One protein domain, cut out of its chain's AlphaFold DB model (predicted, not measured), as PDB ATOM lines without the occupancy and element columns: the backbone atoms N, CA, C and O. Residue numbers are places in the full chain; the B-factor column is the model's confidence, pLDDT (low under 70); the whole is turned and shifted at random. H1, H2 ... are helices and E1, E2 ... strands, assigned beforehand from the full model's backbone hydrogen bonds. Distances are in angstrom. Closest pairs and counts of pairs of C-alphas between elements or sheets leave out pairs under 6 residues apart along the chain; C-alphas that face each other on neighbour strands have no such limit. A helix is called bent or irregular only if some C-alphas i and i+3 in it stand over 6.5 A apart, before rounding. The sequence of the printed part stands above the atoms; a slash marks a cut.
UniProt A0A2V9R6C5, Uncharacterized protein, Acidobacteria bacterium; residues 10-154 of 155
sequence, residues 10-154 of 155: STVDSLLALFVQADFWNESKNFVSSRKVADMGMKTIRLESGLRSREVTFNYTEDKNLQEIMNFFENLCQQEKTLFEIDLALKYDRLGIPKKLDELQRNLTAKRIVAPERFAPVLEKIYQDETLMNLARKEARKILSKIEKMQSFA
ATOM      1  N   SER A  10     328.016  -9.276 284.856       88.12
ATOM      2  CA  SER A  10     326.988 -10.069 285.549       88.12
ATOM      3  C   SER A  10     326.883 -11.523 285.067       88.12
ATOM      4  O   SER A  10     326.571 -12.425 285.850       88.12
ATOM      5  N   THR A  11     327.158 -11.780 283.786       90.69
ATOM      6  CA  THR A  11     327.215 -13.137 283.225       90.69
ATOM      7  C   THR A  11     328.431 -13.893 283.754       90.69
ATOM      8  O   THR A  11     328.317 -15.068 284.100       90.69
ATOM      9  N   VAL A  12     329.580 -13.218 283.845       91.75
ATOM     10  CA  VAL A  12     330.804 -13.789 284.421       91.75
ATOM     11  C   VAL A  12     330.612 -14.061 285.911       91.75
ATOM     12  O   VAL A  12     330.927 -15.157 286.363       91.75
ATOM     13  N   ASP A  13     330.011 -13.132 286.654       92.69
ATOM     14  CA  ASP A  13     329.719 -13.299 288.081       92.69
ATOM     15  C   ASP A  13     328.800 -14.501 288.330       92.69
ATOM     16  O   ASP A  13     329.036 -15.291 289.243       92.69
ATOM     17  N   SER A  14     327.792 -14.692 287.473       91.81
ATOM     18  CA  SER A  14     326.893 -15.850 287.536       91.81
ATOM     19  C   SER A  14     327.637 -17.167 287.292       91.81
ATOM     20  O   SER A  14     327.420 -18.137 288.014       91.81
ATOM     21  N   LEU A  15     328.550 -17.205 286.314       94.12
ATOM     22  CA  LEU A  15     329.402 -18.373 286.071       94.12
ATOM     23  C   LEU A  15     330.324 -18.651 287.267       94.12
ATOM     24  O   LEU A  15     330.433 -19.791 287.711       94.12
ATOM     25  N   LEU A  16     330.975 -17.623 287.810       93.88
ATOM     26  CA  LEU A  16     331.850 -17.762 288.976       93.88
ATOM     27  C   LEU A  16     331.070 -18.244 290.205       93.88
ATOM     28  O   LEU A  16     331.565 -19.093 290.948       93.88
ATOM     29  N   ALA A  17     329.830 -17.786 290.386       94.44
ATOM     30  CA  ALA A  17     328.948 -18.281 291.435       94.44
ATOM     31  C   ALA A  17     328.656 -19.785 291.290       94.44
ATOM     32  O   ALA A  17     328.623 -20.482 292.305       94.44
ATOM     33  N   LEU A  18     328.520 -20.316 290.067       94.69
ATOM     34  CA  LEU A  18     328.379 -21.763 289.844       94.69
ATOM     35  C   LEU A  18     329.625 -22.534 290.288       94.69
ATOM     36  O   LEU A  18     329.499 -23.577 290.925       94.69
ATOM     37  N   PHE A  19     330.829 -22.017 290.022       94.94
ATOM     38  CA  PHE A  19     332.074 -22.634 290.503       94.94
ATOM     39  C   PHE A  19     332.172 -22.647 292.033       94.94
ATOM     40  O   PHE A  19     332.633 -23.633 292.613       94.94
ATOM     41  N   VAL A  20     331.708 -21.579 292.688       94.38
ATOM     42  CA  VAL A  20     331.619 -21.514 294.154       94.38
ATOM     43  C   VAL A  20     330.606 -22.536 294.680       94.38
ATOM     44  O   VAL A  20     330.931 -23.301 295.582       94.38
ATOM     45  N   GLN A  21     329.409 -22.615 294.089       94.56
ATOM     46  CA  GLN A  21     328.376 -23.590 294.472       94.56
ATOM     47  C   GLN A  21     328.806 -25.039 294.220       94.56
ATOM     48  O   GLN A  21     328.442 -25.948 294.965       94.56
ATOM     49  N   ALA A  22     329.598 -25.274 293.175       93.50
ATOM     50  CA  ALA A  22     330.196 -26.570 292.891       93.50
ATOM     51  C   ALA A  22     331.286 -26.954 293.899       93.50
ATOM     52  O   ALA A  22     331.745 -28.094 293.850       93.50
ATOM     53  N   ASP A  23     331.704 -26.059 294.800       93.12
ATOM     54  CA  ASP A  23     332.870 -26.247 295.667       93.12
ATOM     55  C   ASP A  23     334.104 -26.673 294.845       93.12
ATOM     56  O   ASP A  23     334.835 -27.614 295.164       93.12
ATOM     57  N   PHE A  24     334.304 -26.006 293.698       92.94
ATOM     58  CA  PHE A  24     335.304 -26.420 292.714       92.94
ATOM     59  C   PHE A  24     336.740 -26.240 293.206       92.94
ATOM     60  O   PHE A  24     337.647 -26.768 292.587       92.94
ATOM     61  N   TRP A  25     337.006 -25.572 294.324       92.62
ATOM     62  CA  TRP A  25     338.363 -25.506 294.883       92.62
ATOM     63  C   TRP A  25     338.698 -26.663 295.831       92.62
ATOM     64  O   TRP A  25     339.864 -26.856 296.161       92.62
ATOM     65  N   ASN A  26     337.714 -27.464 296.238       91.06
ATOM     66  CA  ASN A  26     337.926 -28.587 297.145       91.06
ATOM     67  C   ASN A  26     338.532 -29.796 296.423       91.06
ATOM     68  O   ASN A  26     337.807 -30.570 295.795       91.06
ATOM     69  N   GLU A  27     339.852 -29.969 296.513       86.19
ATOM     70  CA  GLU A  27     340.611 -31.045 295.851       86.19
ATOM     71  C   GLU A  27     340.092 -32.455 296.165       86.19
ATOM     72  O   GLU A  27     340.113 -33.321 295.292       86.19
ATOM     73  N   SER A  28     339.543 -32.668 297.364       87.12
ATOM     74  CA  SER A  28     338.962 -33.951 297.783       87.12
ATOM     75  C   SER A  28     337.631 -34.263 297.096       87.12
ATOM     76  O   SER A  28     337.179 -35.410 297.106       87.12
ATOM     77  N   LYS A  29     336.969 -33.261 296.503       87.25
ATOM     78  CA  LYS A  29     335.707 -33.451 295.789       87.25
ATOM     79  C   LYS A  29     335.964 -34.101 294.433       87.25
ATOM     80  O   LYS A  29     336.572 -33.494 293.551       87.25
ATOM     81  N   ASN A  30     335.451 -35.318 294.256       84.88
ATOM     82  CA  ASN A  30     335.467 -36.012 292.975       84.88
ATOM     83  C   ASN A  30     334.197 -35.692 292.179       84.88
ATOM     84  O   ASN A  30     333.087 -35.958 292.636       84.88
ATOM     85  N   PHE A  31     334.369 -35.156 290.976       86.38
ATOM     86  CA  PHE A  31     333.264 -34.873 290.063       86.38
ATOM     87  C   PHE A  31     333.026 -35.981 289.030       86.38
ATOM     88  O   PHE A  31     332.030 -35.939 288.309       86.38
ATOM     89  N   VAL A  32     333.920 -36.968 288.942       85.44
ATOM     90  CA  VAL A  32     333.770 -38.107 288.036       85.44
ATOM     91  C   VAL A  32     332.702 -39.042 288.602       85.44
ATOM     92  O   VAL A  32     332.839 -39.547 289.717       85.44
ATOM     93  N   SER A  33     331.634 -39.288 287.838       83.12
ATOM     94  CA  SER A  33     330.621 -40.275 288.230       83.12
ATOM     95  C   SER A  33     331.206 -41.690 288.194       83.12
ATOM     96  O   SER A  33     331.957 -42.046 287.287       83.12
ATOM     97  N   SER A  34     330.821 -42.522 289.162       79.94
ATOM     98  CA  SER A  34     331.207 -43.937 289.235       79.94
ATOM     99  C   SER A  34     330.358 -44.850 288.341       79.94
ATOM    100  O   SER A  34     330.616 -46.054 288.261       79.94
ATOM    101  N   ARG A  35     329.332 -44.312 287.668       80.38
ATOM    102  CA  ARG A  35     328.460 -45.104 286.796       80.38
ATOM    103  C   ARG A  35     329.215 -45.591 285.563       80.38
ATOM    104  O   ARG A  35     329.908 -44.826 284.896       80.38
ATOM    105  N   LYS A  36     328.981 -46.855 285.192       76.38
ATOM    106  CA  LYS A  36     329.334 -47.372 283.863       76.38
ATOM    107  C   LYS A  36     328.416 -46.740 282.824       76.38
ATOM    108  O   LYS A  36     327.346 -47.260 282.521       76.38
ATOM    109  N   VAL A  37     328.839 -45.597 282.316       77.94
ATOM    110  CA  VAL A  37     328.247 -44.944 281.152       77.94
ATOM    111  C   VAL A  37     329.086 -45.254 279.916       77.94
ATOM    112  O   VAL A  37     330.268 -45.585 280.029       77.94
ATOM    113  N   ALA A  38     328.472 -45.158 278.736       81.75
ATOM    114  CA  ALA A  38     329.220 -45.151 277.485       81.75
ATOM    115  C   ALA A  38     330.206 -43.965 277.455       81.75
ATOM    116  O   ALA A  38     330.086 -43.021 278.241       81.75
ATOM    117  N   ASP A  39     331.186 -44.005 276.557       81.75
ATOM    118  CA  ASP A  39     332.033 -42.840 276.305       81.75
ATOM    119  C   ASP A  39     331.172 -41.716 275.698       81.75
ATOM    120  O   ASP A  39     330.632 -41.848 274.601       81.75
ATOM    121  N   MET A  40     330.988 -40.644 276.467       83.81
ATOM    122  CA  MET A  40     330.202 -39.450 276.148       83.81
ATOM    123  C   MET A  40     331.113 -38.283 275.730       83.81
ATOM    124  O   MET A  40     330.656 -37.136 275.640       83.81
ATOM    125  N   GLY A  41     332.402 -38.558 275.509       85.44
ATOM    126  CA  GLY A  41     333.428 -37.576 275.215       85.44
ATOM    127  C   GLY A  41     334.024 -36.966 276.482       85.44
ATOM    128  O   GLY A  41     333.317 -36.381 277.312       85.44
ATOM    129  N   MET A  42     335.350 -37.055 276.577       89.12
ATOM    130  CA  MET A  42     336.149 -36.486 277.661       89.12
ATOM    131  C   MET A  42     336.073 -34.959 277.669       89.12
ATOM    132  O   MET A  42     336.307 -34.305 276.653       89.12
ATOM    133  N   LYS A  43     335.753 -34.397 278.835       91.25
ATOM    134  CA  LYS A  43     335.647 -32.956 279.072       91.25
ATOM    135  C   LYS A  43     336.643 -32.557 280.146       91.25
ATOM    136  O   LYS A  43     336.781 -33.256 281.147       91.25
ATOM    137  N   THR A  44     337.292 -31.418 279.943       93.31
ATOM    138  CA  THR A  44     338.259 -30.852 280.883       93.31
ATOM    139  C   THR A  44     337.811 -29.448 281.252       93.31
ATOM    140  O   THR A  44     337.649 -28.597 280.381       93.31
ATOM    141  N   ILE A  45     337.595 -29.216 282.545       93.25
ATOM    142  CA  ILE A  45     337.274 -27.898 283.093       93.25
ATOM    143  C   ILE A  45     338.451 -27.460 283.948       93.25
ATOM    144  O   ILE A  45     338.869 -28.186 284.853       93.25
ATOM    145  N   ARG A  46     338.960 -26.260 283.669       93.75
ATOM    146  CA  ARG A  46     340.036 -25.636 284.430       93.75
ATOM    147  C   ARG A  46     339.594 -24.273 284.944       93.75
ATOM    148  O   ARG A  46     339.029 -23.486 284.188       93.75
ATOM    149  N   LEU A  47     339.869 -24.008 286.217       93.62
ATOM    150  CA  LEU A  47     339.684 -22.700 286.839       93.62
ATOM    151  C   LEU A  47     341.026 -22.207 287.377       93.62
ATOM    152  O   LEU A  47     341.704 -22.927 288.111       93.62
ATOM    153  N   GLU A  48     341.388 -20.974 287.028       93.44
ATOM    154  CA  GLU A  48     342.640 -20.328 287.424       93.44
ATOM    155  C   GLU A  48     342.346 -18.975 288.083       93.44
ATOM    156  O   GLU A  48     341.528 -18.193 287.598       93.44
ATOM    157  N   SER A  49     342.994 -18.700 289.215       90.94
ATOM    158  CA  SER A  49     342.892 -17.435 289.940       90.94
ATOM    159  C   SER A  49     344.213 -17.132 290.651       90.94
ATOM    160  O   SER A  49     344.553 -17.740 291.670       90.94
ATOM    161  N   GLY A  50     344.985 -16.194 290.095       90.44
ATOM    162  CA  GLY A  50     346.319 -15.858 290.596       90.44
ATOM    163  C   GLY A  50     347.243 -17.079 290.593       90.44
ATOM    164  O   GLY A  50     347.547 -17.622 289.538       90.44
ATOM    165  N   LEU A  51     347.676 -17.515 291.779       88.00
ATOM    166  CA  LEU A  51     348.536 -18.695 291.960       88.00
ATOM    167  C   LEU A  51     347.760 -20.013 292.123       88.00
ATOM    168  O   LEU A  51     348.377 -21.068 292.251       88.00
ATOM    169  N   ARG A  52     346.423 -19.978 292.167       91.12
ATOM    170  CA  ARG A  52     345.590 -21.179 292.299       91.12
ATOM    171  C   ARG A  52     345.112 -21.627 290.924       91.12
ATOM    172  O   ARG A  52     344.522 -20.838 290.195       91.12
ATOM    173  N   SER A  53     345.321 -22.897 290.595       92.75
ATOM    174  CA  SER A  53     344.778 -23.543 289.398       92.75
ATOM    175  C   SER A  53     344.256 -24.917 289.784       92.75
ATOM    176  O   SER A  53     344.920 -25.643 290.525       92.75
ATOM    177  N   ARG A  54     343.061 -25.267 289.312       92.81
ATOM    178  CA  ARG A  54     342.523 -26.622 289.431       92.81
ATOM    179  C   ARG A  54     341.944 -27.053 288.098       92.81
ATOM    180  O   ARG A  54     341.187 -26.312 287.474       92.81
ATOM    181  N   GLU A  55     342.262 -28.279 287.710       93.88
ATOM    182  CA  GLU A  55     341.725 -28.939 286.530       93.88
ATOM    183  C   GLU A  55     341.003 -30.227 286.922       93.88
ATOM    184  O   GLU A  55     341.470 -30.984 287.774       93.88
ATOM    185  N   VAL A  56     339.862 -30.481 286.289       92.94
ATOM    186  CA  VAL A  56     339.119 -31.732 286.426       92.94
ATOM    187  C   VAL A  56     338.775 -32.240 285.035       92.94
ATOM    188  O   VAL A  56     338.139 -31.535 284.249       92.94
ATOM    189  N   THR A  57     339.174 -33.478 284.750       92.19
ATOM    190  CA  THR A  57     338.866 -34.170 283.498       92.19
ATOM    191  C   THR A  57     337.937 -35.346 283.775       92.19
ATOM    192  O   THR A  57     338.203 -36.157 284.661       92.19
ATOM    193  N   PHE A  58     336.834 -35.442 283.038       90.44
ATOM    194  CA  PHE A  58     335.799 -36.448 283.266       90.44
ATOM    195  C   PHE A  58     335.034 -36.779 281.979       90.44
ATOM    196  O   PHE A  58     334.869 -35.937 281.100       90.44
ATOM    197  N   ASN A  59     334.532 -38.011 281.883       89.44
ATOM    198  CA  ASN A  59     333.615 -38.424 280.814       89.44
ATOM    199  C   ASN A  59     332.162 -38.023 281.142       89.44
ATOM    200  O   ASN A  59     331.431 -37.474 280.317       89.44
ATOM    201  N   TYR A  60     331.751 -38.273 282.388       88.12
ATOM    202  CA  TYR A  60     330.408 -37.999 282.889       88.12
ATOM    203  C   TYR A  60     330.446 -37.575 284.358       88.12
ATOM    204  O   TYR A  60     331.281 -38.042 285.136       88.12
ATOM    205  N   THR A  61     329.518 -36.698 284.730       90.00
ATOM    206  CA  THR A  61     329.344 -36.197 286.093       90.00
ATOM    207  C   THR A  61     327.863 -36.197 286.454       90.00
ATOM    208  O   THR A  61     327.016 -35.904 285.611       90.00
ATOM    209  N   GLU A  62     327.550 -36.532 287.705       90.12
ATOM    210  CA  GLU A  62     326.208 -36.393 288.291       90.12
ATOM    211  C   GLU A  62     326.074 -35.107 289.120       90.12
ATOM    212  O   GLU A  62     324.986 -34.796 289.606       90.12
ATOM    213  N   ASP A  63     327.168 -34.353 289.286       91.62
ATOM    214  CA  ASP A  63     327.150 -33.076 289.989       91.62
ATOM    215  C   ASP A  63     326.402 -32.046 289.136       91.62
ATOM    216  O   ASP A  63     326.835 -31.678 288.042       91.62
ATOM    217  N   LYS A  64     325.246 -31.596 289.634       92.75
ATOM    218  CA  LYS A  64     324.371 -30.664 288.912       92.75
ATOM    219  C   LYS A  64     325.051 -29.327 288.634       92.75
ATOM    220  O   LYS A  64     324.866 -28.779 287.555       92.75
ATOM    221  N   ASN A  65     325.873 -28.835 289.558       93.25
ATOM    222  CA  ASN A  65     326.551 -27.551 289.396       93.25
ATOM    223  C   ASN A  65     327.613 -27.657 288.295       93.25
ATOM    224  O   ASN A  65     327.723 -26.772 287.451       93.25
ATOM    225  N   LEU A  66     328.340 -28.778 288.229       92.12
ATOM    226  CA  LEU A  66     329.277 -29.026 287.135       92.12
ATOM    227  C   LEU A  66     328.565 -29.235 285.791       92.12
ATOM    228  O   LEU A  66     329.056 -28.765 284.766       92.12
ATOM    229  N   GLN A  67     327.392 -29.878 285.783       93.06
ATOM    230  CA  GLN A  67     326.539 -29.946 284.590       93.06
ATOM    231  C   GLN A  67     326.092 -28.559 284.118       93.06
ATOM    232  O   GLN A  67     326.120 -28.287 282.921       93.06
ATOM    233  N   GLU A  68     325.728 -27.658 285.029       94.00
ATOM    234  CA  GLU A  68     325.369 -26.279 284.688       94.00
ATOM    235  C   GLU A  68     326.557 -25.482 284.135       94.00
ATOM    236  O   GLU A  68     326.400 -24.781 283.134       94.00
ATOM    237  N   ILE A  69     327.756 -25.648 284.706       95.00
ATOM    238  CA  ILE A  69     328.994 -25.055 284.172       95.00
ATOM    239  C   ILE A  69     329.261 -25.562 282.748       95.00
ATOM    240  O   ILE A  69     329.554 -24.765 281.856       95.00
ATOM    241  N   MET A  70     329.122 -26.868 282.495       92.81
ATOM    242  CA  MET A  70     329.257 -27.421 281.141       92.81
ATOM    243  C   MET A  70     328.233 -26.821 280.178       92.81
ATOM    244  O   MET A  70     328.608 -26.321 279.120       92.81
ATOM    245  N   ASN A  71     326.957 -26.812 280.568       93.31
ATOM    246  CA  ASN A  71     325.876 -26.260 279.756       93.31
ATOM    247  C   ASN A  71     326.121 -24.783 279.418       93.31
ATOM    248  O   ASN A  71     325.797 -24.341 278.315       93.31
ATOM    249  N   PHE A  72     326.702 -24.010 280.341       94.62
ATOM    250  CA  PHE A  72     327.099 -22.631 280.078       94.62
ATOM    251  C   PHE A  72     328.109 -22.548 278.924       94.62
ATOM    252  O   PHE A  72     327.876 -21.810 277.964       94.62
ATOM    253  N   PHE A  73     329.198 -23.321 278.981       93.38
ATOM    254  CA  PHE A  73     330.218 -23.321 277.929       93.38
ATOM    255  C   PHE A  73     329.693 -23.875 276.600       93.38
ATOM    256  O   PHE A  73     330.005 -23.327 275.546       93.38
ATOM    257  N   GLU A  74     328.856 -24.911 276.623       92.31
ATOM    258  CA  GLU A  74     328.222 -25.450 275.416       92.31
ATOM    259  C   GLU A  74     327.319 -24.410 274.741       92.31
ATOM    260  O   GLU A  74     327.424 -24.189 273.531       92.31
ATOM    261  N   ASN A  75     326.485 -23.710 275.516       94.12
ATOM    262  CA  ASN A  75     325.639 -22.630 275.005       94.12
ATOM    263  C   ASN A  75     326.471 -21.462 274.455       94.12
ATOM    264  O   ASN A  75     326.112 -20.872 273.436       94.12
ATOM    265  N   LEU A  76     327.593 -21.139 275.101       93.25
ATOM    266  CA  LEU A  76     328.524 -20.112 274.642       93.25
ATOM    267  C   LEU A  76     329.163 -20.486 273.296       93.25
ATOM    268  O   LEU A  76     329.144 -19.692 272.356       93.25
ATOM    269  N   CYS A  77     329.665 -21.714 273.167       92.06
ATOM    270  CA  CYS A  77     330.204 -22.234 271.912       92.06
ATOM    271  C   CYS A  77     329.141 -22.254 270.808       92.06
ATOM    272  O   CYS A  77     329.402 -21.843 269.675       92.06
ATOM    273  N   GLN A  78     327.924 -22.698 271.133       92.38
ATOM    274  CA  GLN A  78     326.816 -22.733 270.186       92.38
ATOM    275  C   GLN A  78     326.415 -21.324 269.725       92.38
ATOM    276  O   GLN A  78     326.131 -21.138 268.542       92.38
ATOM    277  N   GLN A  79     326.434 -20.331 270.615       93.56
ATOM    278  CA  GLN A  79     326.209 -18.929 270.269       93.56
ATOM    279  C   GLN A  79     327.236 -18.424 269.251       93.56
ATOM    280  O   GLN A  79     326.843 -17.890 268.212       93.56
ATOM    281  N   GLU A  80     328.533 -18.588 269.525       92.38
ATOM    282  CA  GLU A  80     329.584 -18.092 268.625       92.38
ATOM    283  C   GLU A  80     329.559 -18.826 267.278       92.38
ATOM    284  O   GLU A  80     329.718 -18.209 266.223       92.38
ATOM    285  N   LYS A  81     329.242 -20.128 267.282       93.19
ATOM    286  CA  LYS A  81     328.981 -20.884 266.052       93.19
ATOM    287  C   LYS A  81     327.806 -20.297 265.268       93.19
ATOM    288  O   LYS A  81     327.914 -20.132 264.058       93.19
ATOM    289  N   THR A  82     326.696 -19.963 265.925       93.94
ATOM    290  CA  THR A  82     325.537 -19.354 265.256       93.94
ATOM    291  C   THR A  82     325.872 -17.978 264.674       93.94
ATOM    292  O   THR A  82     325.462 -17.702 263.549       93.94
ATOM    293  N   LEU A  83     326.641 -17.137 265.378       93.69
ATOM    294  CA  LEU A  83     327.133 -15.862 264.832       93.69
ATOM    295  C   LEU A  83     327.938 -16.086 263.548       93.69
ATOM    296  O   LEU A  83     327.634 -15.496 262.512       93.69
ATOM    297  N   PHE A  84     328.902 -17.005 263.601       93.12
ATOM    298  CA  PHE A  84     329.725 -17.359 262.450       93.12
ATOM    299  C   PHE A  84     328.896 -17.894 261.273       93.12
ATOM    300  O   PHE A  84     329.111 -17.495 260.129       93.12
ATOM    301  N   GLU A  85     327.925 -18.772 261.531       94.25
ATOM    302  CA  GLU A  85     327.045 -19.318 260.495       94.25
ATOM    303  C   GLU A  85     326.183 -18.239 259.829       94.25
ATOM    304  O   GLU A  85     325.981 -18.292 258.615       94.25
ATOM    305  N   ILE A  86     325.693 -17.254 260.589       95.38
ATOM    306  CA  ILE A  86     324.935 -16.124 260.035       95.38
ATOM    307  C   ILE A  86     325.842 -15.252 259.157       95.38
ATOM    308  O   ILE A  86     325.451 -14.893 258.045       95.38
ATOM    309  N   ASP A  87     327.061 -14.953 259.609       93.56
ATOM    310  CA  ASP A  87     328.032 -14.183 258.825       93.56
ATOM    311  C   ASP A  87     328.433 -14.893 257.528       93.56
ATOM    312  O   ASP A  87     328.609 -14.253 256.485       93.56
ATOM    313  N   LEU A  88     328.560 -16.220 257.573       94.38
ATOM    314  CA  LEU A  88     328.833 -17.037 256.399       94.38
ATOM    315  C   LEU A  88     327.641 -17.028 255.429       94.38
ATOM    316  O   LEU A  88     327.826 -16.804 254.232       94.38
ATOM    317  N   ALA A  89     326.419 -17.201 255.941       95.25
ATOM    318  CA  ALA A  89     325.195 -17.161 255.143       95.25
ATOM    319  C   ALA A  89     325.002 -15.792 254.468       95.25
ATOM    320  O   ALA A  89     324.695 -15.719 253.283       95.25
ATOM    321  N   LEU A  90     325.303 -14.691 255.158       94.62
ATOM    322  CA  LEU A  90     325.269 -13.348 254.570       94.62
ATOM    323  C   LEU A  90     326.142 -13.196 253.319       94.62
ATOM    324  O   LEU A  90     325.784 -12.435 252.413       94.62
ATOM    325  N   LYS A  91     327.271 -13.910 253.269       93.75
ATOM    326  CA  LYS A  91     328.218 -13.876 252.149       93.75
ATOM    327  C   LYS A  91     327.859 -14.859 251.039       93.75
ATOM    328  O   LYS A  91     327.991 -14.505 249.873       93.75
ATOM    329  N   TYR A  92     327.432 -16.071 251.393       95.75
ATOM    330  CA  TYR A  92     327.359 -17.190 250.445       95.75
ATOM    331  C   TYR A  92     325.965 -17.817 250.295       95.75
ATOM    332  O   TYR A  92     325.707 -18.451 249.278       95.75
ATOM    333  N   ASP A  93     325.059 -17.633 251.260       94.44
ATOM    334  CA  ASP A  93     323.706 -18.212 251.262       94.44
ATOM    335  C   ASP A  93     322.671 -17.235 251.846       94.44
ATOM    336  O   ASP A  93     322.171 -17.363 252.968       94.44
ATOM    337  N   ARG A  94     322.343 -16.214 251.053       93.81
ATOM    338  CA  ARG A  94     321.419 -15.149 251.466       93.81
ATOM    339  C   ARG A  94     319.975 -15.646 251.601       93.81
ATOM    340  O   ARG A  94     319.206 -15.077 252.376       93.81
ATOM    341  N   LEU A  95     319.611 -16.709 250.879       94.00
ATOM    342  CA  LEU A  95     318.279 -17.324 250.928       94.00
ATOM    343  C   LEU A  95     318.083 -18.179 252.190       94.00
ATOM    344  O   LEU A  95     316.953 -18.324 252.651       94.00
ATOM    345  N   GLY A  96     319.163 -18.700 252.780       93.88
ATOM    346  CA  GLY A  96     319.136 -19.457 254.032       93.88
ATOM    347  C   GLY A  96     318.973 -18.614 255.305       93.88
ATOM    348  O   GLY A  96     318.669 -19.163 256.368       93.88
ATOM    349  N   ILE A  97     319.123 -17.286 255.228       95.81
ATOM    350  CA  ILE A  97     319.089 -16.396 256.405       95.81
ATOM    351  C   ILE A  97     317.793 -16.495 257.225       95.81
ATOM    352  O   ILE A  97     317.908 -16.621 258.444       95.81
ATOM    353  N   PRO A  98     316.574 -16.486 256.641       95.50
ATOM    354  CA  PRO A  98     315.342 -16.630 257.419       95.50
ATOM    355  C   PRO A  98     315.359 -17.854 258.343       95.50
ATOM    356  O   PRO A  98     315.056 -17.742 259.528       95.50
ATOM    357  N   LYS A  99     315.822 -19.006 257.841       95.38
ATOM    358  CA  LYS A  99     315.912 -20.242 258.632       95.38
ATOM    359  C   LYS A  99     316.881 -20.099 259.809       95.38
ATOM    360  O   LYS A  99     316.588 -20.572 260.907       95.38
ATOM    361  N   LYS A 100     318.021 -19.435 259.596       95.81
ATOM    362  CA  LYS A 100     319.006 -19.163 260.656       95.81
ATOM    363  C   LYS A 100     318.462 -18.212 261.719       95.81
ATOM    364  O   LYS A 100     318.698 -18.427 262.907       95.81
ATOM    365  N   LEU A 101     317.684 -17.207 261.320       96.88
ATOM    366  CA  LEU A 101     317.005 -16.308 262.254       96.88
ATOM    367  C   LEU A 101     315.920 -17.031 263.062       96.88
ATOM    368  O   LEU A 101     315.828 -16.821 264.270       96.88
ATOM    369  N   ASP A 102     315.170 -17.946 262.448       95.38
ATOM    370  CA  ASP A 102     314.195 -18.775 263.162       95.38
ATOM    371  C   ASP A 102     314.871 -19.685 264.203       95.38
ATOM    372  O   ASP A 102     314.381 -19.833 265.327       95.38
ATOM    373  N   GLU A 103     316.008 -20.296 263.850       94.62
ATOM    374  CA  GLU A 103     316.845 -21.078 264.774       94.62
ATOM    375  C   GLU A 103     317.321 -20.219 265.953       94.62
ATOM    376  O   GLU A 103     317.144 -20.607 267.114       94.62
ATOM    377  N   LEU A 104     317.840 -19.022 265.670       96.06
ATOM    378  CA  LEU A 104     318.250 -18.062 266.692       96.06
ATOM    379  C   LEU A 104     317.079 -17.672 267.606       96.06
ATOM    380  O   LEU A 104     317.219 -17.695 268.830       96.06
ATOM    381  N   GLN A 105     315.902 -17.376 267.050       94.62
ATOM    382  CA  GLN A 105     314.722 -17.014 267.836       94.62
ATOM    383  C   GLN A 105     314.287 -18.152 268.776       94.62
ATOM    384  O   GLN A 105     313.907 -17.893 269.928       94.62
ATOM    385  N   ARG A 106     314.347 -19.410 268.318       94.44
ATOM    386  CA  ARG A 106     314.063 -20.582 269.162       94.44
ATOM    387  C   ARG A 106     315.068 -20.697 270.304       94.44
ATOM    388  O   ARG A 106     314.649 -20.839 271.451       94.44
ATOM    389  N   ASN A 107     316.361 -20.555 270.018       93.38
ATOM    390  CA  ASN A 107     317.414 -20.624 271.036       93.38
ATOM    391  C   ASN A 107     317.305 -19.493 272.069       93.38
ATOM    392  O   ASN A 107     317.435 -19.744 273.268       93.38
ATOM    393  N   LEU A 108     316.970 -18.274 271.631       93.06
ATOM    394  CA  LEU A 108     316.687 -17.146 272.523       93.06
ATOM    395  C   LEU A 108     315.489 -17.424 273.434       93.06
ATOM    396  O   LEU A 108     315.521 -17.132 274.626       93.06
ATOM    397  N   THR A 109     314.419 -17.998 272.885       92.06
ATOM    398  CA  THR A 109     313.206 -18.313 273.658       92.06
ATOM    399  C   THR A 109     313.448 -19.445 274.656       92.06
ATOM    400  O   THR A 109     312.940 -19.390 275.772       92.06
ATOM    401  N   ALA A 110     314.284 -20.419 274.296       90.94
ATOM    402  CA  ALA A 110     314.700 -21.514 275.166       90.94
ATOM    403  C   ALA A 110     315.782 -21.123 276.195       90.94
ATOM    404  O   ALA A 110     316.249 -21.997 276.919       90.94
ATOM    405  N   LYS A 111     316.195 -19.845 276.260       89.06
ATOM    406  CA  LYS A 111     317.274 -19.345 277.137       89.06
ATOM    407  C   LYS A 111     318.611 -20.087 276.955       89.06
ATOM    408  O   LYS A 111     319.354 -20.276 277.909       89.06
ATOM    409  N   ARG A 112     318.927 -20.493 275.720       89.38
ATOM    410  CA  ARG A 112     320.175 -21.196 275.351       89.38
ATOM    411  C   ARG A 112     321.258 -20.272 274.792       89.38
ATOM    412  O   ARG A 112     322.201 -20.730 274.163       89.38
ATOM    413  N   ILE A 113     321.093 -18.963 274.959       91.94
ATOM    414  CA  ILE A 113     322.030 -17.950 274.476       91.94
ATOM    415  C   ILE A 113     322.574 -17.204 275.689       91.94
ATOM    416  O   ILE A 113     321.798 -16.637 276.456       91.94
ATOM    417  N   VAL A 114     323.896 -17.228 275.847       92.31
ATOM    418  CA  VAL A 114     324.597 -16.688 277.020       92.31
ATOM    419  C   VAL A 114     324.643 -15.161 276.991       92.31
ATOM    420  O   VAL A 114     324.345 -14.512 277.991       92.31
ATOM    421  N   ALA A 115     324.969 -14.586 275.835       91.69
ATOM    422  CA  ALA A 115     325.078 -13.151 275.603       91.69
ATOM    423  C   ALA A 115     324.294 -12.751 274.335       91.69
ATOM    424  O   ALA A 115     324.892 -12.529 273.276       91.69
ATOM    425  N   PRO A 116     322.947 -12.664 274.411       92.56
ATOM    426  CA  PRO A 116     322.094 -12.277 273.284       92.56
ATOM    427  C   PRO A 116     322.507 -10.969 272.600       92.56
ATOM    428  O   PRO A 116     322.370 -10.833 271.388       92.56
ATOM    429  N   GLU A 117     323.050 -10.026 273.366       90.94
ATOM    430  CA  GLU A 117     323.583  -8.743 272.907       90.94
ATOM    431  C   GLU A 117     324.592  -8.861 271.762       90.94
ATOM    432  O   GLU A 117     324.637  -7.989 270.897       90.94
ATOM    433  N   ARG A 118     325.355  -9.958 271.698       91.31
ATOM    434  CA  ARG A 118     326.364 -10.160 270.652       91.31
ATOM    435  C   ARG A 118     325.762 -10.328 269.260       91.31
ATOM    436  O   ARG A 118     326.455 -10.100 268.275       91.31
ATOM    437  N   PHE A 119     324.477 -10.669 269.161       94.25
ATOM    438  CA  PHE A 119     323.770 -10.737 267.883       94.25
ATOM    439  C   PHE A 119     323.304  -9.371 267.372       94.25
ATOM    440  O   PHE A 119     322.968  -9.269 266.194       94.25
ATOM    441  N   ALA A 120     323.276  -8.321 268.201       94.19
ATOM    442  CA  ALA A 120     322.721  -7.030 267.793       94.19
ATOM    443  C   ALA A 120     323.374  -6.461 266.513       94.19
ATOM    444  O   ALA A 120     322.628  -6.158 265.580       94.19
ATOM    445  N   PRO A 121     324.718  -6.437 266.367       94.19
ATOM    446  CA  PRO A 121     325.349  -5.876 265.170       94.19
ATOM    447  C   PRO A 121     324.991  -6.627 263.878       94.19
ATOM    448  O   PRO A 121     324.726  -6.013 262.845       94.19
ATOM    449  N   VAL A 122     324.951  -7.966 263.916       95.25
ATOM    450  CA  VAL A 122     324.615  -8.764 262.725       95.25
ATOM    451  C   VAL A 122     323.126  -8.663 262.379       95.25
ATOM    452  O   VAL A 122     322.765  -8.631 261.202       95.25
ATOM    453  N   LEU A 123     322.252  -8.541 263.383       97.31
ATOM    454  CA  LEU A 123     320.815  -8.341 263.183       97.31
ATOM    455  C   LEU A 123     320.504  -6.960 262.597       97.31
ATOM    456  O   LEU A 123     319.673  -6.866 261.695       97.31
ATOM    457  N   GLU A 124     321.184  -5.907 263.058       96.50
ATOM    458  CA  GLU A 124     321.091  -4.563 262.471       96.50
ATOM    459  C   GLU A 124     321.517  -4.571 261.004       96.50
ATOM    460  O   GLU A 124     320.785  -4.072 260.147       96.50
ATOM    461  N   LYS A 125     322.645  -5.224 260.702       95.69
ATOM    462  CA  LYS A 125     323.125  -5.393 259.329       95.69
ATOM    463  C   LYS A 125     322.093  -6.093 258.444       95.69
ATOM    464  O   LYS A 125     321.815  -5.616 257.349       95.69
ATOM    465  N   ILE A 126     321.493  -7.194 258.911       96.75
ATOM    466  CA  ILE A 126     320.447  -7.908 258.159       96.75
ATOM    467  C   ILE A 126     319.219  -7.022 257.944       96.75
ATOM    468  O   ILE A 126     318.659  -7.004 256.854       96.75
ATOM    469  N   TYR A 127     318.783  -6.301 258.973       95.81
ATOM    470  CA  TYR A 127     317.619  -5.422 258.896       95.81
ATOM    471  C   TYR A 127     317.805  -4.291 257.865       95.81
ATOM    472  O   TYR A 127     316.884  -4.003 257.087       95.81
ATOM    473  N   GLN A 128     318.994  -3.682 257.835       96.12
ATOM    474  CA  GLN A 128     319.333  -2.563 256.951       96.12
ATOM    475  C   GLN A 128     319.648  -2.990 255.508       96.12
ATOM    476  O   GLN A 128     319.511  -2.179 254.598       96.12
ATOM    477  N   ASP A 129     320.028  -4.247 255.273       95.62
ATOM    478  CA  ASP A 129     320.389  -4.736 253.941       95.62
ATOM    479  C   ASP A 129     319.151  -4.961 253.054       95.62
ATOM    480  O   ASP A 129     318.440  -5.963 253.156       95.62
ATOM    481  N   GLU A 130     318.894  -4.014 252.150       93.88
ATOM    482  CA  GLU A 130     317.744  -4.038 251.236       93.88
ATOM    483  C   GLU A 130     317.805  -5.143 250.181       93.88
ATOM    484  O   GLU A 130     316.782  -5.483 249.588       93.88
ATOM    485  N   THR A 131     318.978  -5.737 249.965       92.62
ATOM    486  CA  THR A 131     319.143  -6.828 248.998       92.62
ATOM    487  C   THR A 131     318.760  -8.192 249.588       92.62
ATOM    488  O   THR A 131     318.746  -9.198 248.878       92.62
ATOM    489  N   LEU A 132     318.448  -8.253 250.890       94.00
ATOM    490  CA  LEU A 132     317.895  -9.437 251.544       94.00
ATOM    491  C   LEU A 132     316.374  -9.507 251.422       94.00
ATOM    492  O   LEU A 132     315.667  -8.506 251.310       94.00
ATOM    493  N   MET A 133     315.850 -10.728 251.534       93.25
ATOM    494  CA  MET A 133     314.411 -10.970 251.574       93.25
ATOM    495  C   MET A 133     313.749 -10.168 252.703       93.25
ATOM    496  O   MET A 133     314.187 -10.217 253.854       93.25
ATOM    497  N   ASN A 134     312.617  -9.523 252.408       94.25
ATOM    498  CA  ASN A 134     311.848  -8.757 253.397       94.25
ATOM    499  C   ASN A 134     311.488  -9.571 254.650       94.25
ATOM    500  O   ASN A 134     311.420  -9.013 255.742       94.25
ATOM    501  N   LEU A 135     311.279 -10.885 254.506       94.94
ATOM    502  CA  LEU A 135     311.048 -11.783 255.637       94.94
ATOM    503  C   LEU A 135     312.251 -11.819 256.595       94.94
ATOM    504  O   LEU A 135     312.068 -11.614 257.790       94.94
ATOM    505  N   ALA A 136     313.472 -11.994 256.074       95.38
ATOM    506  CA  ALA A 136     314.695 -11.992 256.880       95.38
ATOM    507  C   ALA A 136     314.868 -10.662 257.623       95.38
ATOM    508  O   ALA A 136     315.128 -10.645 258.823       95.38
ATOM    509  N   ARG A 137     314.651  -9.542 256.924       97.50
ATOM    510  CA  ARG A 137     314.757  -8.193 257.499       97.50
ATOM    511  C   ARG A 137     313.765  -7.982 258.648       97.50
ATOM    512  O   ARG A 137     314.131  -7.445 259.694       97.50
ATOM    513  N   LYS A 138     312.513  -8.426 258.470       96.88
ATOM    514  CA  LYS A 138     311.459  -8.342 259.495       96.88
ATOM    515  C   LYS A 138     311.779  -9.197 260.720       96.88
ATOM    516  O   LYS A 138     311.670  -8.698 261.840       96.88
ATOM    517  N   GLU A 139     312.196 -10.447 260.521       96.50
ATOM    518  CA  GLU A 139     312.570 -11.332 261.631       96.50
ATOM    519  C   GLU A 139     313.802 -10.806 262.376       96.50
ATOM    520  O   GLU A 139     313.791 -10.743 263.605       96.50
ATOM    521  N   ALA A 140     314.819 -10.309 261.665       97.38
ATOM    522  CA  ALA A 140     315.993  -9.713 262.295       97.38
ATOM    523  C   ALA A 140     315.621  -8.517 263.182       97.38
ATOM    524  O   ALA A 140     316.049  -8.453 264.336       97.38
ATOM    525  N   ARG A 141     314.753  -7.613 262.698       97.31
ATOM    526  CA  ARG A 141     314.289  -6.465 263.493       97.31
ATOM    527  C   ARG A 141     313.513  -6.895 264.737       97.31
ATOM    528  O   ARG A 141     313.703  -6.329 265.808       97.31
ATOM    529  N   LYS A 142     312.656  -7.907 264.611       96.62
ATOM    530  CA  LYS A 142     311.878  -8.459 265.726       96.62
ATOM    531  C   LYS A 142     312.775  -9.102 266.786       96.62
ATOM    532  O   LYS A 142     312.548  -8.884 267.977       96.62
ATOM    533  N   ILE A 143     313.787  -9.866 266.371       97.00
ATOM    534  CA  ILE A 143     314.768 -10.463 267.286       97.00
ATOM    535  C   ILE A 143     315.574  -9.361 267.982       97.00
ATOM    536  O   ILE A 143     315.690  -9.385 269.207       97.00
ATOM    537  N   LEU A 144     316.051  -8.367 267.230       96.69
ATOM    538  CA  LEU A 144     316.789  -7.224 267.766       96.69
ATOM    539  C   LEU A 144     315.980  -6.486 268.842       96.69
ATOM    540  O   LEU A 144     316.450  -6.347 269.967       96.69
ATOM    541  N   SER A 145     314.719  -6.141 268.570       95.56
ATOM    542  CA  SER A 145     313.861  -5.492 269.570       95.56
ATOM    543  C   SER A 145     313.553  -6.361 270.790       95.56
ATOM    544  O   SER A 145     313.281  -5.838 271.869       95.56
ATOM    545  N   LYS A 146     313.589  -7.694 270.663       94.44
ATOM    546  CA  LYS A 146     313.479  -8.589 271.823       94.44
ATOM    547  C   LYS A 146     314.738  -8.514 272.688       94.44
ATOM    548  O   LYS A 146     314.611  -8.449 273.909       94.44
ATOM    549  N   ILE A 147     315.916  -8.492 272.070       93.12
ATOM    550  CA  ILE A 147     317.204  -8.365 272.766       93.12
ATOM    551  C   ILE A 147     317.304  -7.006 273.472       93.12
ATOM    552  O   ILE A 147     317.598  -6.976 274.663       93.12
ATOM    553  N   GLU A 148     316.971  -5.907 272.787       92.06
ATOM    554  CA  GLU A 148     316.937  -4.547 273.357       92.06
ATOM    555  C   GLU A 148     316.051  -4.491 274.617       92.06
ATOM    556  O   GLU A 148     316.461  -3.997 275.667       92.06
ATOM    557  N   LYS A 149     314.849  -5.081 274.555       90.38
ATOM    558  CA  LYS A 149     313.950  -5.171 275.715       90.38
ATOM    559  C   LYS A 149     314.578  -5.960 276.860       90.38
ATOM    560  O   LYS A 149     314.556  -5.498 277.994       90.38
ATOM    561  N   MET A 150     315.169  -7.122 276.582       85.38
ATOM    562  CA  MET A 150     315.836  -7.940 277.607       85.38
ATOM    563  C   MET A 150     316.970  -7.186 278.312       85.38
ATOM    564  O   MET A 150     317.168  -7.384 279.507       85.38
ATOM    565  N   GLN A 151     317.686  -6.314 277.599       76.56
ATOM    566  CA  GLN A 151     318.719  -5.460 278.186       76.56
ATOM    567  C   GLN A 151     318.124  -4.359 279.064       76.56
ATOM    568  O   GLN A 151     318.621  -4.139 280.162       76.56
ATOM    569  N   SER A 152     317.033  -3.716 278.629       71.50
ATOM    570  CA  SER A 152     316.384  -2.657 279.418       71.50
ATOM    571  C   SER A 152     315.831  -3.129 280.768       71.50
ATOM    572  O   SER A 152     315.703  -2.321 281.674       71.50
ATOM    573  N   PHE A 153     315.530  -4.424 280.917       60.69
ATOM    574  CA  PHE A 153     315.090  -5.016 282.189       60.69
ATOM    575  C   PHE A 153     316.243  -5.548 283.053       60.69
ATOM    576  O   PHE A 153     316.001  -5.998 284.169       60.69
ATOM    577  N   ALA A 154     317.467  -5.576 282.523       54.62
ATOM    578  CA  ALA A 154     318.651  -6.084 283.211       54.62
ATOM    579  C   ALA A 154     319.564  -4.966 283.751       54.62
ATOM    580  O   ALA A 154     320.573  -5.290 284.378       54.62
TER     581      ALA A 154
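Overview. This is residues 10 to 154 of the 155 residues of an uncharacterized protein of Acidobacteria bacterium (UniProt A0A2V9R6C5). One long helix, H2, runs like a shaft between two lobes: at its first end H1 packs on it, with the two-stranded hairpin of E1 and E2 near by, and towards its last residues H3, H4 and H5 join it in an up-and-down bundle. The bundle is loosely made on the side of H2, which meets H3 and H4 with a part of its length alone. The printed part has 145 residues with five named helices and two named strands, in the order H1 E1 E2 H2 H3 H4 H5; the sheet, E1 - E2, is antiparallel, and the class is mostly helix. The whole is loose, with a radius of gyration of the C-alphas of 19.1 A, and elongated, spanning 59 by 36 by 26 A.

Arrangement. H1, residues 10 to 21, touches H2, residues 64 to 92, at residues 65 to 72 of H2 alone; the closest C-alphas, of Leu 18 and Asn 65, are 6.1 A apart, and the two run opposite ways at a shallow tilt of 31 degrees. E1, residues 43 to 49, and E2, residues 52 to 58, form a hairpin, with N 45 and O 56 2.9 A apart and N 52 and O 49 3.0 A apart, within hydrogen-bond range. E1 and H2 are near each other. H2 and H3, residues 94 to 109, form a helical hairpin and touch at Ala 89 and Ile 97, the closest C-alphas, 6.3 A apart. H4, residues 116 to 128, touches H2, with the closest C-alphas, of Leu 83 and Phe 119, 6.8 A apart; they run the same way. H5, residues 134 to 152, forms a helical hairpin with H4; their closest C-alphas, of Tyr 127 and Arg 137, are 4.2 A apart, and the tilt of 34 degrees is only just shallow. H5 touches H3 too, the closest C-alphas, of Pro 98 and Ala 136, being 4.7 A apart. H1 is apart from H3, H4 and H5. Every O i to N i+4 pair is within hydrogen-bond range in H1 and H5; the figures are 24 of 25 in H2, 10 of 12 in H3 and 6 of 9 in H4.

Along the chain. H1 begins at C-alpha 10, (326.988, -10.069, 285.549). E1 and E2 are each 20.3 A from first to last C-alpha. H2 is 40.9 A long and ends at C-alpha 92, (327.359, -17.190, 250.445). H3 is 23.9 A long and irregular, with C-alphas 95 and 98 7.2 A apart; H4 is irregular too, with C-alphas 118 and 121 7.0 A apart. H5 is 27.1 A long and ends at C-alpha 152, (316.384, -2.657, 279.418).

Size, cuts and confidence. The two C-alphas farthest apart, of Ser 28 and Glu 130, are 59.3 A apart. The link from H1 to E1, residues 22 to 42, is long. The printed part has no cut. The mean pLDDT of the printed part is 91.6, and residues 153 to 154 are under 70.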